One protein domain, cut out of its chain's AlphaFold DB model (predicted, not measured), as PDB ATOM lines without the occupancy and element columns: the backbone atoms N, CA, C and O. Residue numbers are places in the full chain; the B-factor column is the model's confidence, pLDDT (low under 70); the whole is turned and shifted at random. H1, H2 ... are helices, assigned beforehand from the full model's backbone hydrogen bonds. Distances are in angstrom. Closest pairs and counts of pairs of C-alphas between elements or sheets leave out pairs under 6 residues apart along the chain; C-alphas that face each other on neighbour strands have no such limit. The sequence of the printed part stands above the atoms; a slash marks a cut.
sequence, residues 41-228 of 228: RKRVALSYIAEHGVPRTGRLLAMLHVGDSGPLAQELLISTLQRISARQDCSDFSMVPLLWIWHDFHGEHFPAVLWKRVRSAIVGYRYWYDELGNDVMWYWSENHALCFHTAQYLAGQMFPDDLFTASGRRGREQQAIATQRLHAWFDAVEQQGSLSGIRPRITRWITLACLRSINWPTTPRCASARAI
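AT A GLANCE: This is residues 41 to 228 of the 228 residues of an uncharacterized protein of Kluyvera genomosp. 3 (UniProt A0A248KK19). H7, the longest helix, folds back along H6 as a hairpin, with H8 packed on H6 too; through H6 this half packs on H4, the hub of a second half holding H2, H3 and H5, and H1 packs on H2 at its far end. The printed part has 188 residues with nine named helices, H1 to H9 in order, and no named strand: all helix. It is compact, with a radius of gyration of the C-alphas of 16.4 A, and spans 47 by 41 by 33 A.

HOW THE PARTS SIT: H7, residues 171 to 192, and H6, residues 142 to 158, form a helical hairpin at a shallow tilt of 29 degrees; their closest C-alphas, of Gly 156 and Gly 171, are 3.8 A apart. H8, residues 201 to 213, touches H6, closest at the C-alphas of Cys 210 and Thr 150, 6.0 A. H9, residues 223 to 226, only just touches H8, with 3 pairs of C-alphas within 8 A, closest at Ala 225 and Leu 211, 6.7 A. The hub H4, residues 92 to 105, touches H6 at a shallow tilt of 31 degrees, the same way, closest at the C-alphas of Val 96 and Ala 151, 5.4 A. H5, residues 112 to 124, forms a hairpin with H4, touching it with residues 118 to 122 alone; the C-alphas of Val 118 and Trp 102 are closest, 7.7 A. H2, residues 57 to 65, touches H4, closest at the C-alphas of Thr 57 and Ser 94, 5.6 A. H3, residues 71 to 85, forms a hairpin with H2, closest at the C-alphas of Ala 73 and Leu 60, 5.7 A. H1, residues 41 to 52, touches H2 with residues 46 to 51 alone, closest at the C-alphas of Ala 50 and Met 63, 4.5 A. Every O i to N i+4 pair is within hydrogen-bond range in H1, H2, H3, H5, H6 and H7, against 9 of 10 in H4 and 7 of 9 in H8; H9 is too short for one.

IN THESE COORDINATES: H7 runs 31.2 A from C-alpha 171 at (19.351, -3.248, 7.269) to C-alpha 192 at (0.258, 19.659, -1.995). H6 measures 24.4 A and H3 21.2 A. H1 begins at C-alpha 41, (-14.105, -2.501, 19.217).

THE WHOLE: The two C-alphas farthest apart, of Pro 71 and Gln 191, are 47.3 A apart. The printed part has no cut; the links H5 to H6 and H6 to H7 are long. Residues 192 to 209 and 211 to 228 have pLDDT under 70.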
ATOM      1  N   ARG A  41     -13.822  -2.738  20.639       83.69
ATOM      2  CA  ARG A  41     -14.105  -2.501  19.217       83.69
ATOM      3  C   ARG A  41     -13.025  -3.075  18.297       83.69
ATOM      4  O   ARG A  41     -13.360  -3.675  17.280       83.69
ATOM      5  N   LYS A  42     -11.741  -2.931  18.650       84.44
ATOM      6  CA  LYS A  42     -10.628  -3.536  17.897       84.44
ATOM      7  C   LYS A  42     -10.733  -5.057  17.872       84.44
ATOM      8  O   LYS A  42     -10.636  -5.645  16.801       84.44
ATOM      9  N   ARG A  43     -10.964  -5.689  19.028       85.75
ATOM     10  CA  ARG A  43     -11.092  -7.150  19.129       85.75
ATOM     11  C   ARG A  43     -12.245  -7.680  18.285       85.75
ATOM     12  O   ARG A  43     -12.075  -8.659  17.564       85.75
ATOM     13  N   VAL A  44     -13.396  -7.018  18.354       87.12
ATOM     14  CA  VAL A  44     -14.579  -7.362  17.560       87.12
ATOM     15  C   VAL A  44     -14.284  -7.242  16.061       87.12
ATOM     16  O   VAL A  44     -14.561  -8.173  15.309       87.12
ATOM     17  N   ALA A  45     -13.646  -6.149  15.632       86.44
ATOM     18  CA  ALA A  45     -13.256  -5.966  14.236       86.44
ATOM     19  C   ALA A  45     -12.256  -7.036  13.759       86.44
ATOM     20  O   ALA A  45     -12.428  -7.588  12.674       86.44
ATOM     21  N   LEU A  46     -11.240  -7.363  14.565       90.44
ATOM     22  CA  LEU A  46     -10.264  -8.411  14.244       90.44
ATOM     23  C   LEU A  46     -10.926  -9.789  14.145       90.44
ATOM     24  O   LEU A  46     -10.665 -10.508  13.188       90.44
ATOM     25  N   SER A  47     -11.834 -10.116  15.068       91.19
ATOM     26  CA  SER A  47     -12.578 -11.386  15.047       91.19
ATOM     27  C   SER A  47     -13.420 -11.506  13.775       91.19
ATOM     28  O   SER A  47     -13.344 -12.507  13.068       91.19
ATOM     29  N   TYR A  48     -14.134 -10.437  13.410       89.56
ATOM     30  CA  TYR A  48     -14.923 -10.400  12.180       89.56
ATOM     31  C   TYR A  48     -14.053 -10.553  10.919       89.56
ATOM     32  O   TYR A  48     -14.422 -11.259   9.981       89.56
ATOM     33  N   ILE A  49     -12.879  -9.912  10.876       89.75
ATOM     34  CA  ILE A  49     -11.938 -10.044   9.752       89.75
ATOM     35  C   ILE A  49     -11.342 -11.456   9.694       89.75
ATOM     36  O   ILE A  49     -11.193 -11.997   8.597       89.75
ATOM     37  N   ALA A  50     -11.013 -12.060  10.836       92.06
ATOM     38  CA  ALA A  50     -10.501 -13.425  10.910       92.06
ATOM     39  C   ALA A  50     -11.509 -14.433  10.328       92.06
ATOM     40  O   ALA A  50     -11.133 -15.307   9.539       92.06
ATOM     41  N   GLU A  51     -12.794 -14.250  10.634       91.50
ATOM     42  CA  GLU A  51     -13.874 -15.133  10.196       91.50
ATOM     43  C   GLU A  51     -14.297 -14.891   8.735       91.50
ATOM     44  O   GLU A  51     -14.367 -15.826   7.933       91.50
ATOM     45  N   HIS A  52     -14.522 -13.631   8.347       86.38
ATOM     46  CA  HIS A  52     -15.171 -13.280   7.075       86.38
ATOM     47  C   HIS A  52     -14.264 -12.567   6.067       86.38
ATOM     48  O   HIS A  52     -14.695 -12.257   4.953       86.38
ATOM     49  N   GLY A  53     -13.018 -12.264   6.433       83.44
ATOM     50  CA  GLY A  53     -12.102 -11.513   5.582       83.44
ATOM     51  C   GLY A  53     -11.782 -12.223   4.265       83.44
ATOM     52  O   GLY A  53     -11.803 -13.451   4.149       83.44
ATOM     53  N   VAL A  54     -11.400 -11.447   3.254       86.94
ATOM     54  CA  VAL A  54     -10.823 -12.002   2.020       86.94
ATOM     55  C   VAL A  54      -9.531 -12.761   2.381       86.94
ATOM     56  O   VAL A  54      -8.774 -12.256   3.214       86.94
ATOM     57  N   PRO A  55      -9.238 -13.934   1.780       89.50
ATOM     58  CA  PRO A  55      -8.047 -14.741   2.080       89.50
ATOM     59  C   PRO A  55      -6.744 -14.060   1.614       89.50
ATOM     60  O   PRO A  55      -6.134 -14.416   0.606       89.50
ATOM     61  N   ARG A  56      -6.329 -13.016   2.336       91.25
ATOM     62  CA  ARG A  56      -5.110 -12.219   2.136       91.25
ATOM     63  C   ARG A  56      -4.374 -12.044   3.464       91.25
ATOM     64  O   ARG A  56      -4.917 -12.333   4.526       91.25
ATOM     65  N   THR A  57      -3.161 -11.501   3.413       95.06
ATOM     66  CA  THR A  57      -2.278 -11.329   4.580       95.06
ATOM     67  C   THR A  57      -2.917 -10.544   5.729       95.06
ATOM     68  O   THR A  57      -2.683 -10.866   6.886       95.06
ATOM     69  N   GLY A  58      -3.789  -9.571   5.439       92.94
ATOM     70  CA  GLY A  58      -4.533  -8.853   6.482       92.94
ATOM     71  C   GLY A  58      -5.493  -9.744   7.284       92.94
ATOM     72  O   GLY A  58      -5.623  -9.562   8.490       92.94
ATOM     73  N   ARG A  59      -6.118 -10.747   6.646       94.69
ATOM     74  CA  ARG A  59      -6.929 -11.750   7.353       94.69
ATOM     75  C   ARG A  59      -6.057 -12.640   8.224       94.69
ATOM     76  O   ARG A  59      -6.407 -12.859   9.373       94.69
ATOM     77  N   LEU A  60      -4.922 -13.098   7.696       97.62
ATOM     78  CA  LEU A  60      -3.961 -13.888   8.465       97.62
ATOM     79  C   LEU A  60      -3.526 -13.160   9.743       97.62
ATOM     80  O   LEU A  60      -3.585 -13.734  10.821       97.62
ATOM     81  N   LEU A  61      -3.142 -11.888   9.634       95.94
ATOM     82  CA  LEU A  61      -2.785 -11.074  10.795       95.94
ATOM     83  C   LEU A  61      -3.927 -11.008  11.822       95.94
ATOM     84  O   LEU A  61      -3.696 -11.169  13.018       95.94
ATOM     85  N   ALA A  62      -5.161 -10.786  11.361       95.25
ATOM     86  CA  ALA A  62      -6.320 -10.735  12.243       95.25
ATOM     87  C   ALA A  62      -6.575 -12.076  12.947       95.25
ATOM     88  O   ALA A  62      -6.830 -12.074  14.148       95.25
ATOM     89  N   MET A  63      -6.451 -13.195  12.221       97.12
ATOM     90  CA  MET A  63      -6.554 -14.552  12.770       97.12
ATOM     91  C   MET A  63      -5.543 -14.764  13.904       97.12
ATOM     92  O   MET A  63      -5.935 -15.156  15.000       97.12
ATOM     93  N   LEU A  64      -4.273 -14.401  13.696       96.75
ATOM     94  CA  LEU A  64      -3.237 -14.548  14.725       96.75
ATOM     95  C   LEU A  64      -3.522 -13.704  15.976       96.75
ATOM     96  O   LEU A  64      -3.428 -14.220  17.087       96.75
ATOM     97  N   HIS A  65      -3.973 -12.452  15.830       94.69
ATOM     98  CA  HIS A  65      -4.338 -11.615  16.984       94.69
ATOM     99  C   HIS A  65      -5.535 -12.132  17.793       94.69
ATOM    100  O   HIS A  65      -5.679 -11.756  18.958       94.69
ATOM    101  N   VAL A  66      -6.401 -12.963  17.206       94.75
ATOM    102  CA  VAL A  66      -7.506 -13.614  17.931       94.75
ATOM    103  C   VAL A  66      -7.187 -15.057  18.335       94.75
ATOM    104  O   VAL A  66      -8.053 -15.743  18.870       94.75
ATOM    105  N   GLY A  67      -5.946 -15.509  18.126       95.06
ATOM    106  CA  GLY A  67      -5.476 -16.845  18.494       95.06
ATOM    107  C   GLY A  67      -5.843 -17.955  17.504       95.06
ATOM    108  O   GLY A  67      -5.612 -19.128  17.799       95.06
ATOM    109  N   ASP A  68      -6.380 -17.622  16.329       95.19
ATOM    110  CA  ASP A  68      -6.660 -18.588  15.268       95.19
ATOM    111  C   ASP A  68      -5.401 -18.835  14.422       95.19
ATOM    112  O   ASP A  68      -4.995 -18.030  13.584       95.19
ATOM    113  N   SER A  69      -4.763 -19.977  14.669       94.69
ATOM    114  CA  SER A  69      -3.538 -20.418  13.991       94.69
ATOM    115  C   SER A  69      -3.691 -21.796  13.338       94.69
ATOM    116  O   SER A  69      -2.722 -22.537  13.180       94.69
ATOM    117  N   GLY A  70      -4.920 -22.155  12.947       93.56
ATOM    118  CA  GLY A  70      -5.217 -23.438  12.309       93.56
ATOM    119  C   GLY A  70      -4.630 -23.603  10.891       93.56
ATOM    120  O   GLY A  70      -3.916 -22.732  10.387       93.56
ATOM    121  N   PRO A  71      -4.967 -24.704  10.186       96.31
ATOM    122  CA  PRO A  71      -4.455 -25.001   8.841       96.31
ATOM    123  C   PRO A  71      -4.625 -23.860   7.828       96.31
ATOM    124  O   PRO A  71      -3.701 -23.565   7.069       96.31
ATOM    125  N   LEU A  72      -5.760 -23.151   7.876       96.06
ATOM    126  CA  LEU A  72      -6.020 -21.990   7.024       96.06
ATOM    127  C   LEU A  72      -4.989 -20.870   7.239       96.06
ATOM    128  O   LEU A  72      -4.534 -20.265   6.270       96.06
ATOM    129  N   ALA A  73      -4.577 -20.599   8.481       97.75
ATOM    130  CA  ALA A  73      -3.568 -19.579   8.763       97.75
ATOM    131  C   ALA A  73      -2.229 -19.934   8.090       97.75
ATOM    132  O   ALA A  73      -1.584 -19.084   7.472       97.75
ATOM    133  N   GLN A  74      -1.846 -21.213   8.132       97.56
ATOM    134  CA  GLN A  74      -0.638 -21.693   7.466       97.56
ATOM    135  C   GLN A  74      -0.731 -21.563   5.938       97.56
ATOM    136  O   GLN A  74       0.221 -21.107   5.300       97.56
ATOM    137  N   GLU A  75      -1.868 -21.921   5.338       97.88
ATOM    138  CA  GLU A  75      -2.107 -21.758   3.897       97.88
ATOM    139  C   GLU A  75      -2.020 -20.288   3.465       97.88
ATOM    140  O   GLU A  75      -1.358 -19.960   2.474       97.88
ATOM    141  N   LEU A  76      -2.625 -19.383   4.241       98.19
ATOM    142  CA  LEU A  76      -2.557 -17.944   3.994       98.19
ATOM    143  C   LEU A  76      -1.126 -17.406   4.108       98.19
ATOM    144  O   LEU A  76      -0.740 -16.543   3.311       98.19
ATOM    145  N   LEU A  77      -0.325 -17.915   5.051       98.44
ATOM    146  CA  LEU A  77       1.084 -17.542   5.175       98.44
ATOM    147  C   LEU A  77       1.874 -18.004   3.947       98.44
ATOM    148  O   LEU A  77       2.610 -17.217   3.356       98.44
ATOM    149  N   ILE A  78       1.683 -19.250   3.509       98.31
ATOM    150  CA  ILE A  78       2.357 -19.798   2.324       98.31
ATOM    151  C   ILE A  78       2.007 -18.988   1.066       98.31
ATOM    152  O   ILE A  78       2.910 -18.570   0.341       98.31
ATOM    153  N   SER A  79       0.722 -18.706   0.836       97.88
ATOM    154  CA  SER A  79       0.247 -17.871  -0.280       97.88
ATOM    155  C   SER A  79       0.823 -16.449  -0.229       97.88
ATOM    156  O   SER A  79       1.290 -15.915  -1.240       97.88
ATOM    157  N   THR A  80       0.873 -15.849   0.964       98.19
ATOM    158  CA  THR A  80       1.497 -14.534   1.185       98.19
ATOM    159  C   THR A  80       2.966 -14.545   0.760       98.19
ATOM    160  O   THR A  80       3.403 -13.668   0.012       98.19
ATOM    161  N   LEU A  81       3.723 -15.560   1.186       98.44
ATOM    162  CA  LEU A  81       5.142 -15.694   0.857       98.44
ATOM    163  C   LEU A  81       5.373 -15.914  -0.638       98.44
ATOM    164  O   LEU A  81       6.320 -15.350  -1.184       98.44
ATOM    165  N   GLN A  82       4.514 -16.681  -1.313       97.69
ATOM    166  CA  GLN A  82       4.583 -16.866  -2.765       97.69
ATOM    167  C   GLN A  82       4.408 -15.538  -3.507       97.69
ATOM    168  O   GLN A  82       5.220 -15.216  -4.374       97.69
ATOM    169  N   ARG A  83       3.404 -14.733  -3.129       96.44
ATOM    170  CA  ARG A  83       3.163 -13.409  -3.726       96.44
ATOM    171  C   ARG A  83       4.358 -12.471  -3.561       96.44
ATOM    172  O   ARG A  83       4.768 -11.834  -4.527       96.44
ATOM    173  N   ILE A  84       4.898 -12.390  -2.346       97.56
ATOM    174  CA  ILE A  84       6.026 -11.509  -2.016       97.56
ATOM    175  C   ILE A  84       7.303 -11.963  -2.725       97.56
ATOM    176  O   ILE A  84       7.992 -11.146  -3.330       97.56
ATOM    177  N   SER A  85       7.596 -13.265  -2.701       95.81
ATOM    178  CA  SER A  85       8.795 -13.817  -3.343       95.81
ATOM    179  C   SER A  85       8.756 -13.642  -4.860       95.81
ATOM    180  O   SER A  85       9.786 -13.389  -5.476       95.81
ATOM    181  N   ALA A  86       7.565 -13.729  -5.458       95.50
ATOM    182  CA  ALA A  86       7.354 -13.476  -6.878       95.50
ATOM    183  C   ALA A  86       7.300 -11.979  -7.239       95.50
ATOM    184  O   ALA A  86       7.165 -11.673  -8.421       95.50
ATOM    185  N   ARG A  87       7.381 -11.062  -6.258       95.81
ATOM    186  CA  ARG A  87       7.319  -9.601  -6.464       95.81
ATOM    187  C   ARG A  87       6.144  -9.199  -7.364       95.81
ATOM    188  O   ARG A  87       6.295  -8.447  -8.325       95.81
ATOM    189  N   GLN A  88       4.980  -9.796  -7.095       95.00
ATOM    190  CA  GLN A  88       3.766  -9.502  -7.855       95.00
ATOM    191  C   GLN A  88       3.358  -8.047  -7.644       95.00
ATOM    192  O   GLN A  88       3.627  -7.469  -6.591       95.00
ATOM    193  N   ASP A  89       2.631  -7.482  -8.604       90.88
ATOM    194  CA  ASP A  89       2.040  -6.166  -8.404       90.88
ATOM    195  C   ASP A  89       1.195  -6.137  -7.116       90.88
ATOM    196  O   ASP A  89       0.514  -7.110  -6.764       90.88
ATOM    197  N   CYS A  90       1.285  -5.023  -6.389       90.75
ATOM    198  CA  CYS A  90       0.675  -4.822  -5.075       90.75
ATOM    199  C   CYS A  90       1.170  -5.754  -3.942       90.75
ATOM    200  O   CYS A  90       0.466  -5.936  -2.936       90.75
ATOM    201  N   SER A  91       2.350  -6.381  -4.058       94.56
ATOM    202  CA  SER A  91       2.916  -7.197  -2.969       94.56
ATOM    203  C   SER A  91       3.318  -6.387  -1.732       94.56
ATOM    204  O   SER A  91       3.405  -6.956  -0.644       94.56
ATOM    205  N   ASP A  92       3.467  -5.068  -1.843       94.12
ATOM    206  CA  ASP A  92       3.699  -4.138  -0.735       94.12
ATOM    207  C   ASP A  92       2.556  -4.150   0.297       94.12
ATOM    208  O   ASP A  92       2.820  -4.189   1.501       94.12
ATOM    209  N   PHE A  93       1.297  -4.286  -0.141       92.12
ATOM    210  CA  PHE A  93       0.156  -4.479   0.771       92.12
ATOM    211  C   PHE A  93       0.173  -5.826   1.502       92.12
ATOM    212  O   PHE A  93      -0.554  -6.006   2.476       92.12
ATOM    213  N   SER A  94       0.959  -6.792   1.020       95.88
ATOM    214  CA  SER A  94       1.192  -8.062   1.719       95.88
ATOM    215  C   SER A  94       2.431  -7.978   2.615       95.88
ATOM    216  O   SER A  94       2.448  -8.579   3.684       95.88
ATOM    217  N   MET A  95       3.448  -7.210   2.213       97.50
ATOM    218  CA  MET A  95       4.698  -7.062   2.956       97.50
ATOM    219  C   MET A  95       4.503  -6.349   4.298       97.50
ATOM    220  O   MET A  95       4.970  -6.850   5.315       97.50
ATOM    221  N   VAL A  96       3.790  -5.218   4.334       95.06
ATOM    222  CA  VAL A  96       3.559  -4.470   5.589       95.06
ATOM    223  C   VAL A  96       2.907  -5.345   6.677       95.06
ATOM    224  O   VAL A  96       3.486  -5.466   7.756       95.06
ATOM    225  N   PRO A  97       1.770  -6.031   6.437       94.50
ATOM    226  CA  PRO A  97       1.200  -6.923   7.443       94.50
ATOM    227  C   PRO A  97       2.058  -8.170   7.706       94.50
ATOM    228  O   PRO A  97       2.018  -8.678   8.821       94.50
ATOM    229  N   LEU A  98       2.868  -8.655   6.752       98.00
ATOM    230  CA  LEU A  98       3.837  -9.725   7.033       98.00
ATOM    231  C   LEU A  98       4.904  -9.278   8.047       98.00
ATOM    232  O   LEU A  98       5.287 -10.067   8.907       98.00
ATOM    233  N   LEU A  99       5.363  -8.026   7.975       97.75
ATOM    234  CA  LEU A  99       6.316  -7.461   8.936       97.75
ATOM    235  C   LEU A  99       5.709  -7.343  10.337       97.75
ATOM    236  O   LEU A  99       6.396  -7.614  11.316       97.75
ATOM    237  N   TRP A 100       4.423  -7.012  10.451       96.06
ATOM    238  CA  TRP A 100       3.720  -7.058  11.739       96.06
ATOM    239  C   TRP A 100       3.556  -8.485  12.261       96.06
ATOM    240  O   TRP A 100       3.815  -8.735  13.432       96.06
ATOM    241  N   ILE A 101       3.221  -9.439  11.385       97.06
ATOM    242  CA  ILE A 101       3.181 -10.862  11.749       97.06
ATOM    243  C   ILE A 101       4.544 -11.321  12.284       97.06
ATOM    244  O   ILE A 101       4.609 -12.040  13.275       97.06
ATOM    245  N   TRP A 102       5.637 -10.895  11.646       97.94
ATOM    246  CA  TRP A 102       6.984 -11.162  12.137       97.94
ATOM    247  C   TRP A 102       7.233 -10.516  13.505       97.94
ATOM    248  O   TRP A 102       7.703 -11.190  14.414       97.94
ATOM    249  N   HIS A 103       6.918  -9.231  13.659       95.75
ATOM    250  CA  HIS A 103       7.153  -8.491  14.897       95.75
ATOM    251  C   HIS A 103       6.436  -9.112  16.104       95.75
ATOM    252  O   HIS A 103       7.053  -9.288  17.150       95.75
ATOM    253  N   ASP A 104       5.155  -9.445  15.945       95.00
ATOM    254  CA  ASP A 104       4.295  -9.835  17.063       95.00
ATOM    255  C   ASP A 104       4.319 -11.341  17.354       95.00
ATOM    256  O   ASP A 104       4.087 -11.734  18.492       95.00
ATOM    257  N   PHE A 105       4.583 -12.185  16.347       96.75
ATOM    258  CA  PHE A 105       4.352 -13.634  16.444       96.75
ATOM    259  C   PHE A 105       5.542 -14.505  16.020       96.75
ATOM    260  O   PHE A 105       5.421 -15.733  15.997       96.75
ATOM    261  N   HIS A 106       6.685 -13.930  15.627       96.31
ATOM    262  CA  HIS A 106       7.821 -14.736  15.176       96.31
ATOM    263  C   HIS A 106       8.273 -15.745  16.243       96.31
ATOM    264  O   HIS A 106       8.588 -15.389  17.375       96.31
ATOM    265  N   GLY A 107       8.387 -17.014  15.838       95.44
ATOM    266  CA  GLY A 107       8.723 -18.128  16.728       95.44
ATOM    267  C   GLY A 107       7.504 -18.846  17.310       95.44
ATOM    268  O   GLY A 107       7.657 -19.931  17.866       95.44
ATOM    269  N   GLU A 108       6.302 -18.307  17.107       95.62
ATOM    270  CA  GLU A 108       5.031 -18.874  17.558       95.62
ATOM    271  C   GLU A 108       4.201 -19.383  16.368       95.62
ATOM    272  O   GLU A 108       4.526 -19.094  15.215       95.62
ATOM    273  N   HIS A 109       3.136 -20.147  16.653       95.38
ATOM    274  CA  HIS A 109       2.080 -20.639  15.740       95.38
ATOM    275  C   HIS A 109       2.491 -21.521  14.545       95.38
ATOM    276  O   HIS A 109       1.733 -22.399  14.139       95.38
ATOM    277  N   PHE A 110       3.679 -21.323  13.980       96.94
ATOM    278  CA  PHE A 110       4.161 -21.958  12.763       96.94
ATOM    279  C   PHE A 110       5.502 -22.667  12.987       96.94
ATOM    280  O   PHE A 110       6.323 -22.226  13.796       96.94
ATOM    281  N   PRO A 111       5.795 -23.732  12.218       96.69
ATOM    282  CA  PRO A 111       7.095 -24.390  12.258       96.69
ATOM    283  C   PRO A 111       8.254 -23.437  11.931       96.69
ATOM    284  O   PRO A 111       8.162 -22.610  11.022       96.69
ATOM    285  N   ALA A 112       9.410 -23.639  12.573       97.12
ATOM    286  CA  ALA A 112      10.611 -22.817  12.375       97.12
ATOM    287  C   ALA A 112      11.056 -22.693  10.900       97.12
ATOM    288  O   ALA A 112      11.643 -21.688  10.502       97.12
ATOM    289  N   VAL A 113      10.769 -23.696  10.060       97.12
ATOM    290  CA  VAL A 113      11.058 -23.639   8.618       97.12
ATOM    291  C   VAL A 113      10.247 -22.560   7.893       97.12
ATOM    292  O   VAL A 113      10.776 -21.927   6.980       97.12
ATOM    293  N   LEU A 114       8.999 -22.303   8.300       97.56
ATOM    294  CA  LEU A 114       8.203 -21.217   7.730       97.56
ATOM    295  C   LEU A 114       8.757 -19.865   8.164       97.56
ATOM    296  O   LEU A 114       8.937 -19.004   7.311       97.56
ATOM    297  N   TRP A 115       9.157 -19.708   9.426       98.31
ATOM    298  CA  TRP A 115       9.803 -18.475   9.885       98.31
ATOM    299  C   TRP A 115      11.118 -18.178   9.152       98.31
ATOM    300  O   TRP A 115      11.348 -17.047   8.728       98.31
ATOM    301  N   LYS A 116      11.933 -19.199   8.857       98.19
ATOM    302  CA  LYS A 116      13.110 -19.034   7.981       98.19
ATOM    303  C   LYS A 116      12.736 -18.523   6.584       98.19
ATOM    304  O   LYS A 116      13.452 -17.685   6.029       98.19
ATOM    305  N   ARG A 117      11.619 -18.993   6.015       98.31
ATOM    306  CA  ARG A 117      11.099 -18.500   4.725       98.31
ATOM    307  C   ARG A 117      10.573 -17.070   4.828       98.31
ATOM    308  O   ARG A 117      10.851 -16.294   3.923       98.31
ATOM    309  N   VAL A 118       9.891 -16.708   5.917       98.62
ATOM    310  CA  VAL A 118       9.443 -15.329   6.177       98.62
ATOM    311  C   VAL A 118      10.638 -14.381   6.206       98.62
ATOM    312  O   VAL A 118      10.663 -13.429   5.432       98.62
ATOM    313  N   ARG A 119      11.676 -14.687   6.997       98.56
ATOM    314  CA  ARG A 119      12.905 -13.879   7.023       98.56
ATOM    315  C   ARG A 119      13.524 -13.751   5.636       98.56
ATOM    316  O   ARG A 119      13.848 -12.648   5.218       98.56
ATOM    317  N   SER A 120      13.658 -14.869   4.917       98.31
ATOM    318  CA  SER A 120      14.236 -14.883   3.564       98.31
ATOM    319  C   SER A 120      13.437 -14.015   2.589       98.31
ATOM    320  O   SER A 120      14.029 -13.292   1.792       98.31
ATOM    321  N   ALA A 121      12.104 -14.042   2.675       98.44
ATOM    322  CA  ALA A 121      11.236 -13.192   1.870       98.44
ATOM    323  C   ALA A 121      11.408 -11.708   2.220       98.44
ATOM    324  O   ALA A 121      11.472 -10.891   1.310       98.44
ATOM    325  N   ILE A 122      11.537 -11.358   3.506       98.62
ATOM    326  CA  ILE A 122      11.739  -9.974   3.959       98.62
ATOM    327  C   ILE A 122      13.092  -9.423   3.482       98.62
ATOM    328  O   ILE A 122      13.128  -8.368   2.851       98.62
ATOM    329  N   VAL A 123      14.204 -10.124   3.732       98.31
ATOM    330  CA  VAL A 123      15.549  -9.632   3.355       98.31
ATOM    331  C   VAL A 123      15.819  -9.730   1.848       98.31
ATOM    332  O   VAL A 123      16.658  -9.004   1.316       98.31
ATOM    333  N   GLY A 124      15.104 -10.616   1.145       97.62
ATOM    334  CA  GLY A 124      15.187 -10.784  -0.309       97.62
ATOM    335  C   GLY A 124      14.250  -9.883  -1.117       97.62
ATOM    336  O   GLY A 124      14.319  -9.862  -2.356       97.62
ATOM    337  N   TYR A 125      13.360  -9.151  -0.447       98.00
ATOM    338  CA  TYR A 125      12.414  -8.258  -1.102       98.00
ATOM    339  C   TYR A 125      13.108  -7.028  -1.683       98.00
ATOM    340  O   TYR A 125      14.142  -6.579  -1.190       98.00
ATOM    341  N   ARG A 126      12.510  -6.488  -2.745       97.25
ATOM    342  CA  ARG A 126      12.954  -5.260  -3.396       97.25
ATOM    343  C   ARG A 126      12.086  -4.113  -2.899       97.25
ATOM    344  O   ARG A 126      10.913  -4.019  -3.255       97.25
ATOM    345  N   TYR A 127      12.653  -3.265  -2.057       97.25
ATOM    346  CA  TYR A 127      11.912  -2.236  -1.333       97.25
ATOM    347  C   TYR A 127      11.680  -0.969  -2.143       97.25
ATOM    348  O   TYR A 127      10.785  -0.199  -1.810       97.25
ATOM    349  N   TRP A 128      12.460  -0.731  -3.197       96.56
ATOM    350  CA  TRP A 128      12.264   0.427  -4.062       96.56
ATOM    351  C   TRP A 128      12.859   0.226  -5.455       96.56
ATOM    352  O   TRP A 128      13.628  -0.708  -5.689       96.56
ATOM    353  N   TYR A 129      12.490   1.100  -6.394       93.81
ATOM    354  CA  TYR A 129      12.837   0.938  -7.806       93.81
ATOM    355  C   TYR A 129      14.345   1.050  -8.089       93.81
ATOM    356  O   TYR A 129      14.802   0.512  -9.096       93.81
ATOM    357  N   ASP A 130      15.114   1.715  -7.217       94.56
ATOM    358  CA  ASP A 130      16.572   1.879  -7.342       94.56
ATOM    359  C   ASP A 130      17.355   0.591  -7.050       94.56
ATOM    360  O   ASP A 130      18.550   0.511  -7.324       94.56
ATOM    361  N   GLU A 131      16.696  -0.410  -6.473       95.31
ATOM    362  CA  GLU A 131      17.290  -1.706  -6.168       95.31
ATOM    363  C   GLU A 131      17.213  -2.646  -7.378       95.31
ATOM    364  O   GLU A 131      16.320  -2.530  -8.223       95.31
ATOM    365  N   LEU A 132      18.130  -3.615  -7.447       92.00
ATOM    366  CA  LEU A 132      18.227  -4.529  -8.582       92.00
ATOM    367  C   LEU A 132      16.983  -5.428  -8.681       92.00
ATOM    368  O   LEU A 132      16.590  -6.132  -7.742       92.00
ATOM    369  N   GLY A 133      16.380  -5.446  -9.865       88.69
ATOM    370  CA  GLY A 133      15.241  -6.297 -10.177       88.69
ATOM    371  C   GLY A 133      14.587  -5.934 -11.503       88.69
ATOM    372  O   GLY A 133      14.719  -4.813 -11.992       88.69
ATOM    373  N   ASN A 134      13.873  -6.900 -12.070       88.00
ATOM    374  CA  ASN A 134      12.988  -6.711 -13.211       88.00
ATOM    375  C   ASN A 134      11.665  -7.403 -12.875       88.00
ATOM    376  O   ASN A 134      11.533  -8.618 -13.014       88.00
ATOM    377  N   ASP A 135      10.744  -6.632 -12.315       92.12
ATOM    378  CA  ASP A 135       9.459  -7.088 -11.800       92.12
ATOM    379  C   ASP A 135       8.366  -6.085 -12.181       92.12
ATOM    380  O   ASP A 135       8.631  -5.033 -12.764       92.12
ATOM    381  N   VAL A 136       7.120  -6.455 -11.901       88.19
ATOM    382  CA  VAL A 136       5.924  -5.712 -12.318       88.19
ATOM    383  C   VAL A 136       5.385  -4.791 -11.220       88.19
ATOM    384  O   VAL A 136       4.259  -4.317 -11.332       88.19
ATOM    385  N   MET A 137       6.141  -4.574 -10.138       93.75
ATOM    386  CA  MET A 137       5.650  -3.817  -8.988       93.75
ATOM    387  C   MET A 137       5.443  -2.338  -9.326       93.75
ATOM    388  O   MET A 137       6.313  -1.676  -9.898       93.75
ATOM    389  N   TRP A 138       4.296  -1.800  -8.917       90.12
ATOM    390  CA  TRP A 138       3.973  -0.389  -9.076       90.12
ATOM    391  C   TRP A 138       4.439   0.459  -7.880       90.12
ATOM    392  O   TRP A 138       3.914   0.336  -6.779       90.12
ATOM    393  N   TYR A 139       5.395   1.367  -8.097       89.56
ATOM    394  CA  TYR A 139       5.999   2.189  -7.030       89.56
ATOM    395  C   TYR A 139       5.418   3.605  -6.895       89.56
ATOM    396  O   TYR A 139       5.677   4.289  -5.907       89.56
ATOM    397  N   TRP A 140       4.689   4.083  -7.905       83.88
ATOM    398  CA  TRP A 140       4.578   5.525  -8.152       83.88
ATOM    399  C   TRP A 140       3.371   6.214  -7.528       83.88
ATOM    400  O   TRP A 140       3.367   7.438  -7.420       83.88
ATOM    401  N   SER A 141       2.327   5.482  -7.142       86.00
ATOM    402  CA  SER A 141       1.184   6.123  -6.491       86.00
ATOM    403  C   SER A 141       1.450   6.358  -5.007       86.00
ATOM    404  O   SER A 141       2.198   5.626  -4.362       86.00
ATOM    405  N   GLU A 142       0.784   7.374  -4.460       85.00
ATOM    406  CA  GLU A 142       0.959   7.855  -3.085       85.00
ATOM    407  C   GLU A 142       0.938   6.729  -2.034       85.00
ATOM    408  O   GLU A 142       1.825   6.650  -1.185       85.00
ATOM    409  N   ASN A 143      -0.055   5.841  -2.112       83.94
ATOM    410  CA  ASN A 143      -0.235   4.727  -1.183       83.94
ATOM    411  C   ASN A 143       0.854   3.652  -1.306       83.94
ATOM    412  O   ASN A 143       1.299   3.133  -0.287       83.94
ATOM    413  N   HIS A 144       1.284   3.329  -2.526       91.00
ATOM    414  CA  HIS A 144       2.339   2.347  -2.762       91.00
ATOM    415  C   HIS A 144       3.688   2.888  -2.286       91.00
ATOM    416  O   HIS A 144       4.397   2.197  -1.557       91.00
ATOM    417  N   ALA A 145       4.011   4.147  -2.608       92.12
ATOM    418  CA  ALA A 145       5.217   4.806  -2.114       92.12
ATOM    419  C   ALA A 145       5.305   4.732  -0.582       92.12
ATOM    420  O   ALA A 145       6.310   4.271  -0.039       92.12
ATOM    421  N   LEU A 146       4.215   5.077   0.114       91.38
ATOM    422  CA  LEU A 146       4.150   4.973   1.570       91.38
ATOM    423  C   LEU A 146       4.366   3.535   2.064       91.38
ATOM    424  O   LEU A 146       5.216   3.318   2.925       91.38
ATOM    425  N   CYS A 147       3.653   2.550   1.506       93.69
ATOM    426  CA  CYS A 147       3.810   1.143   1.883       93.69
ATOM    427  C   CYS A 147       5.250   0.653   1.723       93.69
ATOM    428  O   CYS A 147       5.788   0.021   2.630       93.69
ATOM    429  N   PHE A 148       5.884   0.950   0.588       96.31
ATOM    430  CA  PHE A 148       7.263   0.552   0.326       96.31
ATOM    431  C   PHE A 148       8.237   1.192   1.312       96.31
ATOM    432  O   PHE A 148       9.080   0.493   1.874       96.31
ATOM    433  N   HIS A 149       8.112   2.496   1.566       95.56
ATOM    434  CA  HIS A 149       9.000   3.192   2.496       95.56
ATOM    435  C   HIS A 149       8.808   2.708   3.936       95.56
ATOM    436  O   HIS A 149       9.788   2.459   4.637       95.56
ATOM    437  N   THR A 150       7.568   2.486   4.373       95.69
ATOM    438  CA  THR A 150       7.293   1.905   5.691       95.69
ATOM    439  C   THR A 150       7.827   0.482   5.799       95.69
ATOM    440  O   THR A 150       8.488   0.159   6.785       95.69
ATOM    441  N   ALA A 151       7.607  -0.362   4.789       97.31
ATOM    442  CA  ALA A 151       8.137  -1.720   4.778       97.31
ATOM    443  C   ALA A 151       9.673  -1.725   4.845       97.31
ATOM    444  O   ALA A 151      10.248  -2.490   5.615       97.31
ATOM    445  N   GLN A 152      10.336  -0.834   4.099       98.19
ATOM    446  CA  GLN A 152      11.794  -0.687   4.102       98.19
ATOM    447  C   GLN A 152      12.316  -0.258   5.476       98.19
ATOM    448  O   GLN A 152      13.308  -0.803   5.959       98.19
ATOM    449  N   TYR A 153      11.633   0.695   6.117       97.75
ATOM    450  CA  TYR A 153      11.978   1.169   7.453       97.75
ATOM    451  C   TYR A 153      11.888   0.040   8.485       97.75
ATOM    452  O   TYR A 153      12.850  -0.214   9.208       97.75
ATOM    453  N   LEU A 154      10.750  -0.658   8.519       97.12
ATOM    454  CA  LEU A 154      10.487  -1.742   9.466       97.12
ATOM    455  C   LEU A 154      11.440  -2.917   9.260       97.12
ATOM    456  O   LEU A 154      12.044  -3.393  10.217       97.12
ATOM    457  N   ALA A 155      11.633  -3.356   8.015       98.25
ATOM    458  CA  ALA A 155      12.558  -4.440   7.716       98.25
ATOM    459  C   ALA A 155      13.997  -4.071   8.104       98.25
ATOM    460  O   ALA A 155      14.690  -4.870   8.732       98.25
ATOM    461  N   GLY A 156      14.437  -2.849   7.790       98.06
ATOM    462  CA  GLY A 156      15.757  -2.361   8.182       98.06
ATOM    463  C   GLY A 156      15.950  -2.296   9.701       98.06
ATOM    464  O   GLY A 156      17.025  -2.633  10.190       98.06
ATOM    465  N   GLN A 157      14.901  -1.934  10.446       96.56
ATOM    466  CA  GLN A 157      14.905  -1.927  11.911       96.56
ATOM    467  C   GLN A 157      14.967  -3.339  12.511       96.56
ATOM    468  O   GLN A 157      15.683  -3.557  13.484       96.56
ATOM    469  N   MET A 158      14.210  -4.287  11.953       96.62
ATOM    470  CA  MET A 158      14.125  -5.668  12.447       96.62
ATOM    471  C   MET A 158      15.391  -6.480  12.152       96.62
ATOM    472  O   MET A 158      15.724  -7.396  12.901       96.62
ATOM    473  N   PHE A 159      16.097  -6.147  11.069       98.19
ATOM    474  CA  PHE A 159      17.254  -6.893  10.575       98.19
ATOM    475  C   PHE A 159      18.466  -5.975  10.320       98.19
ATOM    476  O   PHE A 159      18.978  -5.933   9.199       98.19
ATOM    477  N   PRO A 160      18.950  -5.221  11.327       98.06
ATOM    478  CA  PRO A 160      19.862  -4.090  11.122       98.06
ATOM    479  C   PRO A 160      21.215  -4.474  10.506       98.06
ATOM    480  O   PRO A 160      21.784  -3.691   9.737       98.06
ATOM    481  N   ASP A 161      21.710  -5.675  10.804       98.31
ATOM    482  CA  ASP A 161      23.018  -6.157  10.346       98.31
ATOM    483  C   ASP A 161      22.943  -7.123   9.155       98.31
ATOM    484  O   ASP A 161      23.981  -7.425   8.552       98.31
ATOM    485  N   ASP A 162      21.739  -7.563   8.782       98.56
ATOM    486  CA  ASP A 162      21.526  -8.490   7.672       98.56
ATOM    487  C   ASP A 162      21.773  -7.817   6.323       98.56
ATOM    488  O   ASP A 162      21.526  -6.624   6.141       98.56
ATOM    489  N   LEU A 163      22.226  -8.614   5.353       98.44
ATOM    490  CA  LEU A 163      22.375  -8.191   3.966       98.44
ATOM    491  C   LEU A 163      21.042  -8.324   3.222       98.44
ATOM    492  O   LEU A 163      20.521  -9.428   3.057       98.44
ATOM    493  N   PHE A 164      20.537  -7.206   2.711       98.50
ATOM    494  CA  PHE A 164      19.360  -7.158   1.853       98.50
ATOM    495  C   PHE A 164      19.783  -7.440   0.417       98.50
ATOM    496  O   PHE A 164      20.479  -6.642  -0.210       98.50
ATOM    497  N   THR A 165      19.391  -8.593  -0.119       97.12
ATOM    498  CA  THR A 165      20.023  -9.130  -1.335       97.12
ATOM    499  C   THR A 165      19.662  -8.354  -2.598       97.12
ATOM    500  O   THR A 165      20.449  -8.342  -3.539       97.12
ATOM    501  N   ALA A 166      18.496  -7.698  -2.637       95.69
ATOM    502  CA  ALA A 166      18.077  -6.893  -3.786       95.69
ATOM    503  C   ALA A 166      18.889  -5.592  -3.933       95.69
ATOM    504  O   ALA A 166      19.129  -5.132  -5.047       95.69
ATOM    505  N   SER A 167      19.321  -5.003  -2.818       97.19
ATOM    506  CA  SER A 167      20.040  -3.724  -2.795       97.19
ATOM    507  C   SER A 167      21.537  -3.860  -2.533       97.19
ATOM    508  O   SER A 167      22.289  -2.936  -2.828       97.19
ATOM    509  N   GLY A 168      21.969  -4.977  -1.942       97.69
ATOM    510  CA  GLY A 168      23.325  -5.150  -1.421       97.69
ATOM    511  C   GLY A 168      23.609  -4.342  -0.147       97.69
ATOM    512  O   GLY A 168      24.763  -4.249   0.263       97.69
ATOM    513  N   ARG A 169      22.584  -3.750   0.480       98.19
ATOM    514  CA  ARG A 169      22.708  -2.883   1.664       98.19
ATOM    515  C   ARG A 169      22.505  -3.664   2.956       98.19
ATOM    516  O   ARG A 169      21.796  -4.670   2.972       98.19
ATOM    517  N   ARG A 170      23.056  -3.171   4.065       98.62
ATOM    518  CA  ARG A 170      22.686  -3.635   5.409       98.62
ATOM    519  C   ARG A 170      21.337  -3.062   5.837       98.62
ATOM    520  O   ARG A 170      20.945  -1.987   5.380       98.62
ATOM    521  N   GLY A 171      20.646  -3.722   6.765       98.44
ATOM    522  CA  GLY A 171      19.351  -3.248   7.269       98.44
ATOM    523  C   GLY A 171      19.372  -1.825   7.824       98.44
ATOM    524  O   GLY A 171      18.497  -1.029   7.499       98.44
ATOM    525  N   ARG A 172      20.424  -1.439   8.552       98.31
ATOM    526  CA  ARG A 172      20.603  -0.058   9.037       98.31
ATOM    527  C   ARG A 172      20.649   0.986   7.914       98.31
ATOM    528  O   ARG A 172      20.153   2.096   8.074       98.31
ATOM    529  N   GLU A 173      21.216   0.628   6.762       98.50
ATOM    530  CA  GLU A 173      21.258   1.501   5.585       98.50
ATOM    531  C   GLU A 173      19.876   1.573   4.926       98.50
ATOM    532  O   GLU A 173      19.426   2.661   4.569       98.50
ATOM    533  N   GLN A 174      19.164   0.440   4.843       98.38
ATOM    534  CA  GLN A 174      17.773   0.415   4.379       98.38
ATOM    535  C   GLN A 174      16.874   1.296   5.246       98.38
ATOM    536  O   GLN A 174      16.113   2.104   4.716       98.38
ATOM    537  N   GLN A 175      17.005   1.204   6.570       97.69
ATOM    538  CA  GLN A 175      16.240   2.019   7.506       97.69
ATOM    539  C   GLN A 175      16.539   3.516   7.337       97.69
ATOM    540  O   GLN A 175      15.614   4.332   7.314       97.69
ATOM    541  N   ALA A 176      17.812   3.894   7.186       97.44
ATOM    542  CA  ALA A 176      18.209   5.288   6.994       97.44
ATOM    543  C   ALA A 176      17.639   5.879   5.692       97.44
ATOM    544  O   ALA A 176      17.074   6.974   5.701       97.44
ATOM    545  N   ILE A 177      17.719   5.130   4.587       98.00
ATOM    546  CA  ILE A 177      17.153   5.532   3.291       98.00
ATOM    547  C   ILE A 177      15.628   5.656   3.383       98.00
ATOM    548  O   ILE A 177      15.058   6.656   2.947       98.00
ATOM    549  N   ALA A 178      14.966   4.667   3.981       96.75
ATOM    550  CA  ALA A 178      13.523   4.685   4.190       96.75
ATOM    551  C   ALA A 178      13.074   5.898   5.009       96.75
ATOM    552  O   ALA A 178      12.083   6.537   4.674       96.75
ATOM    553  N   THR A 179      13.836   6.256   6.046       93.88
ATOM    554  CA  THR A 179      13.571   7.433   6.884       93.88
ATOM    555  C   THR A 179      13.575   8.712   6.048       93.88
ATOM    556  O   THR A 179      12.631   9.496   6.119       93.88
ATOM    557  N   GLN A 180      14.589   8.907   5.199       95.44
ATOM    558  CA  GLN A 180      14.658  10.069   4.304       95.44
ATOM    559  C   GLN A 180      13.477  10.113   3.327       95.44
ATOM    560  O   GLN A 180      12.885  11.169   3.118       95.44
ATOM    561  N   ARG A 181      13.104   8.960   2.762       94.31
ATOM    562  CA  ARG A 181      11.971   8.837   1.834       94.31
ATOM    563  C   ARG A 181      10.635   9.141   2.503       94.31
ATOM    564  O   ARG A 181       9.826   9.859   1.928       94.31
ATOM    565  N   LEU A 182      10.422   8.648   3.723       90.44
ATOM    566  CA  LEU A 182       9.235   8.951   4.523       90.44
ATOM    567  C   LEU A 182       9.133  10.449   4.809       90.44
ATOM    568  O   LEU A 182       8.075  11.024   4.582       90.44
ATOM    569  N   HIS A 183      10.225  11.098   5.231       87.44
ATOM    570  CA  HIS A 183      10.242  12.553   5.413       87.44
ATOM    571  C   HIS A 183       9.869  13.299   4.127       87.44
ATOM    572  O   HIS A 183       8.976  14.137   4.158       87.44
ATOM    573  N   ALA A 184      10.489  12.953   2.995       89.12
ATOM    574  CA  ALA A 184      10.179  13.585   1.713       89.12
ATOM    575  C   ALA A 184       8.717  13.363   1.285       89.12
ATOM    576  O   ALA A 184       8.082  14.267   0.745       89.12
ATOM    577  N   TRP A 185       8.169  12.174   1.547       88.69
ATOM    578  CA  TRP A 185       6.767  11.863   1.286       88.69
ATOM    579  C   TRP A 185       5.831  12.721   2.153       88.69
ATOM    580  O   TRP A 185       4.871  13.281   1.626       88.69
ATOM    581  N   PHE A 186       6.127  12.893   3.449       83.12
ATOM    582  CA  PHE A 186       5.345  13.768   4.335       83.12
ATOM    583  C   PHE A 186       5.397  15.225   3.903       83.12
ATOM    584  O   PHE A 186       4.345  15.849   3.784       83.12
ATOM    585  N   ASP A 187       6.593  15.734   3.608       83.12
ATOM    586  CA  ASP A 187       6.782  17.107   3.142       83.12
ATOM    587  C   ASP A 187       5.955  17.366   1.866       83.12
ATOM    588  O   ASP A 187       5.316  18.411   1.733       83.12
ATOM    589  N   ALA A 188       5.906  16.399   0.941       81.06
ATOM    590  CA  ALA A 188       5.107  16.500  -0.278       81.06
ATOM    591  C   ALA A 188       3.592  16.507  -0.001       81.06
ATOM    592  O   ALA A 188       2.870  17.323  -0.577       81.06
ATOM    593  N   VAL A 189       3.111  15.638   0.897       77.31
ATOM    594  CA  VAL A 189       1.690  15.581   1.286       77.31
ATOM    595  C   VAL A 189       1.251  16.850   2.021       77.31
ATOM    596  O   VAL A 189       0.151  17.346   1.771       77.31
ATOM    597  N   GLU A 190       2.094  17.408   2.895       73.88
ATOM    598  CA  GLU A 190       1.803  18.661   3.607       73.88
ATOM    599  C   GLU A 190       1.718  19.861   2.653       73.88
ATOM    600  O   GLU A 190       0.838  20.708   2.808       73.88
ATOM    601  N   GLN A 191       2.591  19.928   1.644       71.06
ATOM    602  CA  GLN A 191       2.629  21.044   0.694       71.06
ATOM    603  C   GLN A 191       1.501  21.006  -0.344       71.06
ATOM    604  O   GLN A 191       1.020  22.059  -0.759       71.06
ATOM    605  N   GLN A 192       1.109  19.815  -0.806       66.62
ATOM    606  CA  GLN A 192       0.258  19.659  -1.995       66.62
ATOM    607  C   GLN A 192      -1.150  19.125  -1.677       66.62
ATOM    608  O   GLN A 192      -2.010  19.095  -2.559       66.62
ATOM    609  N   GLY A 193      -1.420  18.716  -0.431       62.50
ATOM    610  CA  GLY A 193      -2.562  17.853  -0.122       62.50
ATOM    611  C   GLY A 193      -2.349  16.439  -0.684       62.50
ATOM    612  O   GLY A 193      -1.278  16.125  -1.197       62.50
ATOM    613  N   SER A 194      -3.345  15.546  -0.581       56.94
ATOM    614  CA  SER A 194      -3.206  14.196  -1.166       56.94
ATOM    615  C   SER A 194      -2.952  14.301  -2.676       56.94
ATOM    616  O   SER A 194      -3.788  14.811  -3.425       56.94
ATOM    617  N   LEU A 195      -1.795  13.792  -3.104       51.94
ATOM    618  CA  LEU A 195      -1.187  13.933  -4.429       51.94
ATOM    619  C   LEU A 195      -1.996  13.252  -5.538       51.94
ATOM    620  O   LEU A 195      -1.781  13.505  -6.720       51.94
ATOM    621  N   SER A 196      -2.916  12.359  -5.176       49.62
ATOM    622  CA  SER A 196      -3.615  11.507  -6.140       49.62
ATOM    623  C   SER A 196      -5.024  11.969  -6.517       49.62
ATOM    624  O   SER A 196      -5.621  11.383  -7.417       49.62
ATOM    625  N   GLY A 197      -5.616  12.961  -5.839       40.75
ATOM    626  CA  GLY A 197      -7.037  13.295  -6.043       40.75
ATOM    627  C   GLY A 197      -8.003  12.116  -5.788       40.75
ATOM    628  O   GLY A 197      -9.204  12.221  -6.049       40.75
ATOM    629  N   ILE A 198      -7.507  10.986  -5.265       39.12
ATOM    630  CA  ILE A 198      -8.292   9.802  -4.927       39.12
ATOM    631  C   ILE A 198      -8.970  10.069  -3.584       39.12
ATOM    632  O   ILE A 198      -8.329  10.348  -2.571       39.12
ATOM    633  N   ARG A 199     -10.303   9.984  -3.574       37.56
ATOM    634  CA  ARG A 199     -11.125  10.177  -2.373       37.56
ATOM    635  C   ARG A 199     -10.657   9.299  -1.190       37.56
ATOM    636  O   ARG A 199     -10.258   8.151  -1.378       37.56
ATOM    637  N   PRO A 200     -10.844   9.758   0.062       37.44
ATOM    638  CA  PRO A 200      -9.958   9.469   1.200       37.44
ATOM    639  C   PRO A 200     -10.101   8.087   1.863       37.44
ATOM    640  O   PRO A 200      -9.596   7.890   2.966       37.44
ATOM    641  N   ARG A 201     -10.852   7.138   1.292       38.53
ATOM    642  CA  ARG A 201     -11.298   5.949   2.048       38.53
ATOM    643  C   ARG A 201     -10.323   4.769   2.031       38.53
ATOM    644  O   ARG A 201     -10.208   4.103   3.053       38.53
ATOM    645  N   ILE A 202      -9.613   4.525   0.928       38.12
ATOM    646  CA  ILE A 202      -8.631   3.424   0.839       38.12
ATOM    647  C   ILE A 202      -7.273   3.868   1.399       38.12
ATOM    648  O   ILE A 202      -6.623   3.115   2.119       38.12
ATOM    649  N   THR A 203      -6.894   5.124   1.155       46.19
ATOM    650  CA  THR A 203      -5.625   5.703   1.606       46.19
ATOM    651  C   THR A 203      -5.568   5.836   3.128       46.19
ATOM    652  O   THR A 203      -4.570   5.464   3.727       46.19
ATOM    653  N   ARG A 204      -6.658   6.247   3.802       51.34
ATOM    654  CA  ARG A 204      -6.631   6.510   5.256       51.34
ATOM    655  C   ARG A 204      -6.210   5.317   6.113       51.34
ATOM    656  O   ARG A 204      -5.422   5.508   7.027       51.34
ATOM    657  N   TRP A 205      -6.706   4.107   5.852       53.53
ATOM    658  CA  TRP A 205      -6.374   2.954   6.702       53.53
ATOM    659  C   TRP A 205      -4.925   2.504   6.538       53.53
ATOM    660  O   TRP A 205      -4.247   2.280   7.536       53.53
ATOM    661  N   ILE A 206      -4.448   2.413   5.295       58.94
ATOM    662  CA  ILE A 206      -3.064   2.037   4.983       58.94
ATOM    663  C   ILE A 206      -2.102   3.102   5.501       58.94
ATOM    664  O   ILE A 206      -1.090   2.765   6.112       58.94
ATOM    665  N   THR A 207      -2.450   4.380   5.336       61.69
ATOM    666  CA  THR A 207      -1.675   5.484   5.891       61.69
ATOM    667  C   THR A 207      -1.617   5.395   7.411       61.69
ATOM    668  O   THR A 207      -0.523   5.260   7.939       61.69
ATOM    669  N   LEU A 208      -2.747   5.350   8.128       61.59
ATOM    670  CA  LEU A 208      -2.743   5.248   9.597       61.59
ATOM    671  C   LEU A 208      -1.975   4.022  10.117       61.59
ATOM    672  O   LEU A 208      -1.244   4.128  11.098       61.59
ATOM    673  N   ALA A 209      -2.132   2.872   9.461       65.00
ATOM    674  CA  ALA A 209      -1.373   1.658   9.750       65.00
ATOM    675  C   ALA A 209       0.140   1.902   9.647       65.00
ATOM    676  O   ALA A 209       0.892   1.647  10.589       65.00
ATOM    677  N   CYS A 210       0.580   2.452   8.517       70.88
ATOM    678  CA  CYS A 210       1.985   2.723   8.261       70.88
ATOM    679  C   CYS A 210       2.568   3.750   9.243       70.88
ATOM    680  O   CYS A 210       3.654   3.532   9.776       70.88
ATOM    681  N   LEU A 211       1.824   4.818   9.546       69.12
ATOM    682  CA  LEU A 211       2.244   5.860  10.490       69.12
ATOM    683  C   LEU A 211       2.443   5.322  11.901       69.12
ATOM    684  O   LEU A 211       3.473   5.581  12.517       69.12
ATOM    685  N   ARG A 212       1.502   4.508  12.387       68.94
ATOM    686  CA  ARG A 212       1.596   3.896  13.721       68.94
ATOM    687  C   ARG A 212       2.758   2.920  13.865       68.94
ATOM    688  O   ARG A 212       3.166   2.641  14.985       68.94
ATOM    689  N   SER A 213       3.272   2.401  12.753       67.88
ATOM    690  CA  SER A 213       4.365   1.427  12.761       67.88
ATOM    691  C   SER A 213       5.739   2.070  12.938       67.88
ATOM    692  O   SER A 213       6.698   1.386  13.279       67.88
ATOM    693  N   ILE A 214       5.867   3.372  12.678       67.56
ATOM    694  CA  ILE A 214       7.160   4.052  12.697       67.56
ATOM    695  C   ILE A 214       7.391   4.632  14.089       67.56
ATOM    696  O   ILE A 214       6.651   5.503  14.548       67.56
ATOM    697  N   ASN A 215       8.457   4.182  14.757       66.69
ATOM    698  CA  ASN A 215       8.839   4.728  16.053       66.69
ATOM    699  C   ASN A 215       9.553   6.067  15.847       66.69
ATOM    700  O   ASN A 215      10.759   6.150  15.606       66.69
ATOM    701  N   TRP A 216       8.754   7.122  15.828       60.47
ATOM    702  CA  TRP A 216       9.168   8.393  15.284       60.47
ATOM    703  C   TRP A 216      10.077   9.182  16.261       60.47
ATOM    704  O   TRP A 216       9.711   9.355  17.430       60.47
ATOM    705  N   PRO A 217      11.247   9.709  15.834       52.06
ATOM    706  CA  PRO A 217      12.147  10.479  16.703       52.06
ATOM    707  C   PRO A 217      11.505  11.785  17.205       52.06
ATOM    708  O   PRO A 217      10.658  12.376  16.535       52.06
ATOM    709  N   THR A 218      11.864  12.244  18.411       49.47
ATOM    710  CA  THR A 218      11.279  13.408  19.135       49.47
ATOM    711  C   THR A 218      11.587  14.779  18.539       49.47
ATOM    712  O   THR A 218      11.377  15.805  19.182       49.47
ATOM    713  N   THR A 219      12.048  14.828  17.295       47.06
ATOM    714  CA  THR A 219      12.303  16.075  16.581       47.06
ATOM    715  C   THR A 219      10.985  16.806  16.242       47.06
ATOM    716  O   THR A 219       9.913  16.224  16.389       47.06
ATOM    717  N   PRO A 220      11.011  18.092  15.833       44.38
ATOM    718  CA  PRO A 220       9.792  18.871  15.545       44.38
ATOM    719  C   PRO A 220       9.080  18.542  14.214       44.38
ATOM    720  O   PRO A 220       7.863  18.679  14.137       44.38
ATOM    721  N   ARG A 221       9.796  18.062  13.178       46.81
ATOM    722  CA  ARG A 221       9.316  17.795  11.783       46.81
ATOM    723  C   ARG A 221       8.354  16.595  11.609       46.81
ATOM    724  O   ARG A 221       8.461  15.796  10.694       46.81
ATOM    725  N   CYS A 222       7.620  16.303  12.653       44.12
ATOM    726  CA  CYS A 222       7.541  14.962  13.222       44.12
ATOM    727  C   CYS A 222       6.322  14.856  14.138       44.12
ATOM    728  O   CYS A 222       5.749  13.789  14.345       44.12
ATOM    729  N   ALA A 223       5.925  16.007  14.685       44.84
ATOM    730  CA  ALA A 223       4.713  16.201  15.447       44.84
ATOM    731  C   ALA A 223       3.449  15.998  14.591       44.84
ATOM    732  O   ALA A 223       2.477  15.457  15.108       44.84
ATOM    733  N   SER A 224       3.467  16.351  13.297       42.34
ATOM    734  CA  SER A 224       2.337  16.142  12.376       42.34
ATOM    735  C   SER A 224       2.071  14.657  12.118       42.34
ATOM    736  O   SER A 224       0.932  14.215  12.222       42.34
ATOM    737  N   ALA A 225       3.123  13.861  11.902       40.72
ATOM    738  CA  ALA A 225       3.025  12.409  11.720       40.72
ATOM    739  C   ALA A 225       2.541  11.658  12.979       40.72
ATOM    740  O   ALA A 225       1.919  10.608  12.857       40.72
ATOM    741  N   ARG A 226       2.785  12.200  14.185       46.31
ATOM    742  CA  ARG A 226       2.262  11.659  15.461       46.31
ATOM    743  C   ARG A 226       0.811  12.039  15.750       46.31
ATOM    744  O   ARG A 226       0.189  11.413  16.603       46.31
ATOM    745  N   ALA A 227       0.314  13.109  15.133       36.66
ATOM    746  CA  ALA A 227      -1.017  13.653  15.397       36.66
ATOM    747  C   ALA A 227      -2.137  12.934  14.613       36.66
ATOM    748  O   ALA A 227      -3.309  13.261  14.800       36.66
ATOM    749  N   ILE A 228      -1.777  11.978  13.746       37.16
ATOM    750  CA  ILE A 228      -2.670  11.154  12.912       37.16
ATOM    751  C   ILE A 228      -2.848   9.768  13.549       37.16
ATOM    752  O   ILE A 228      -4.002   9.279  13.599       37.16
TER     753      ILE A 228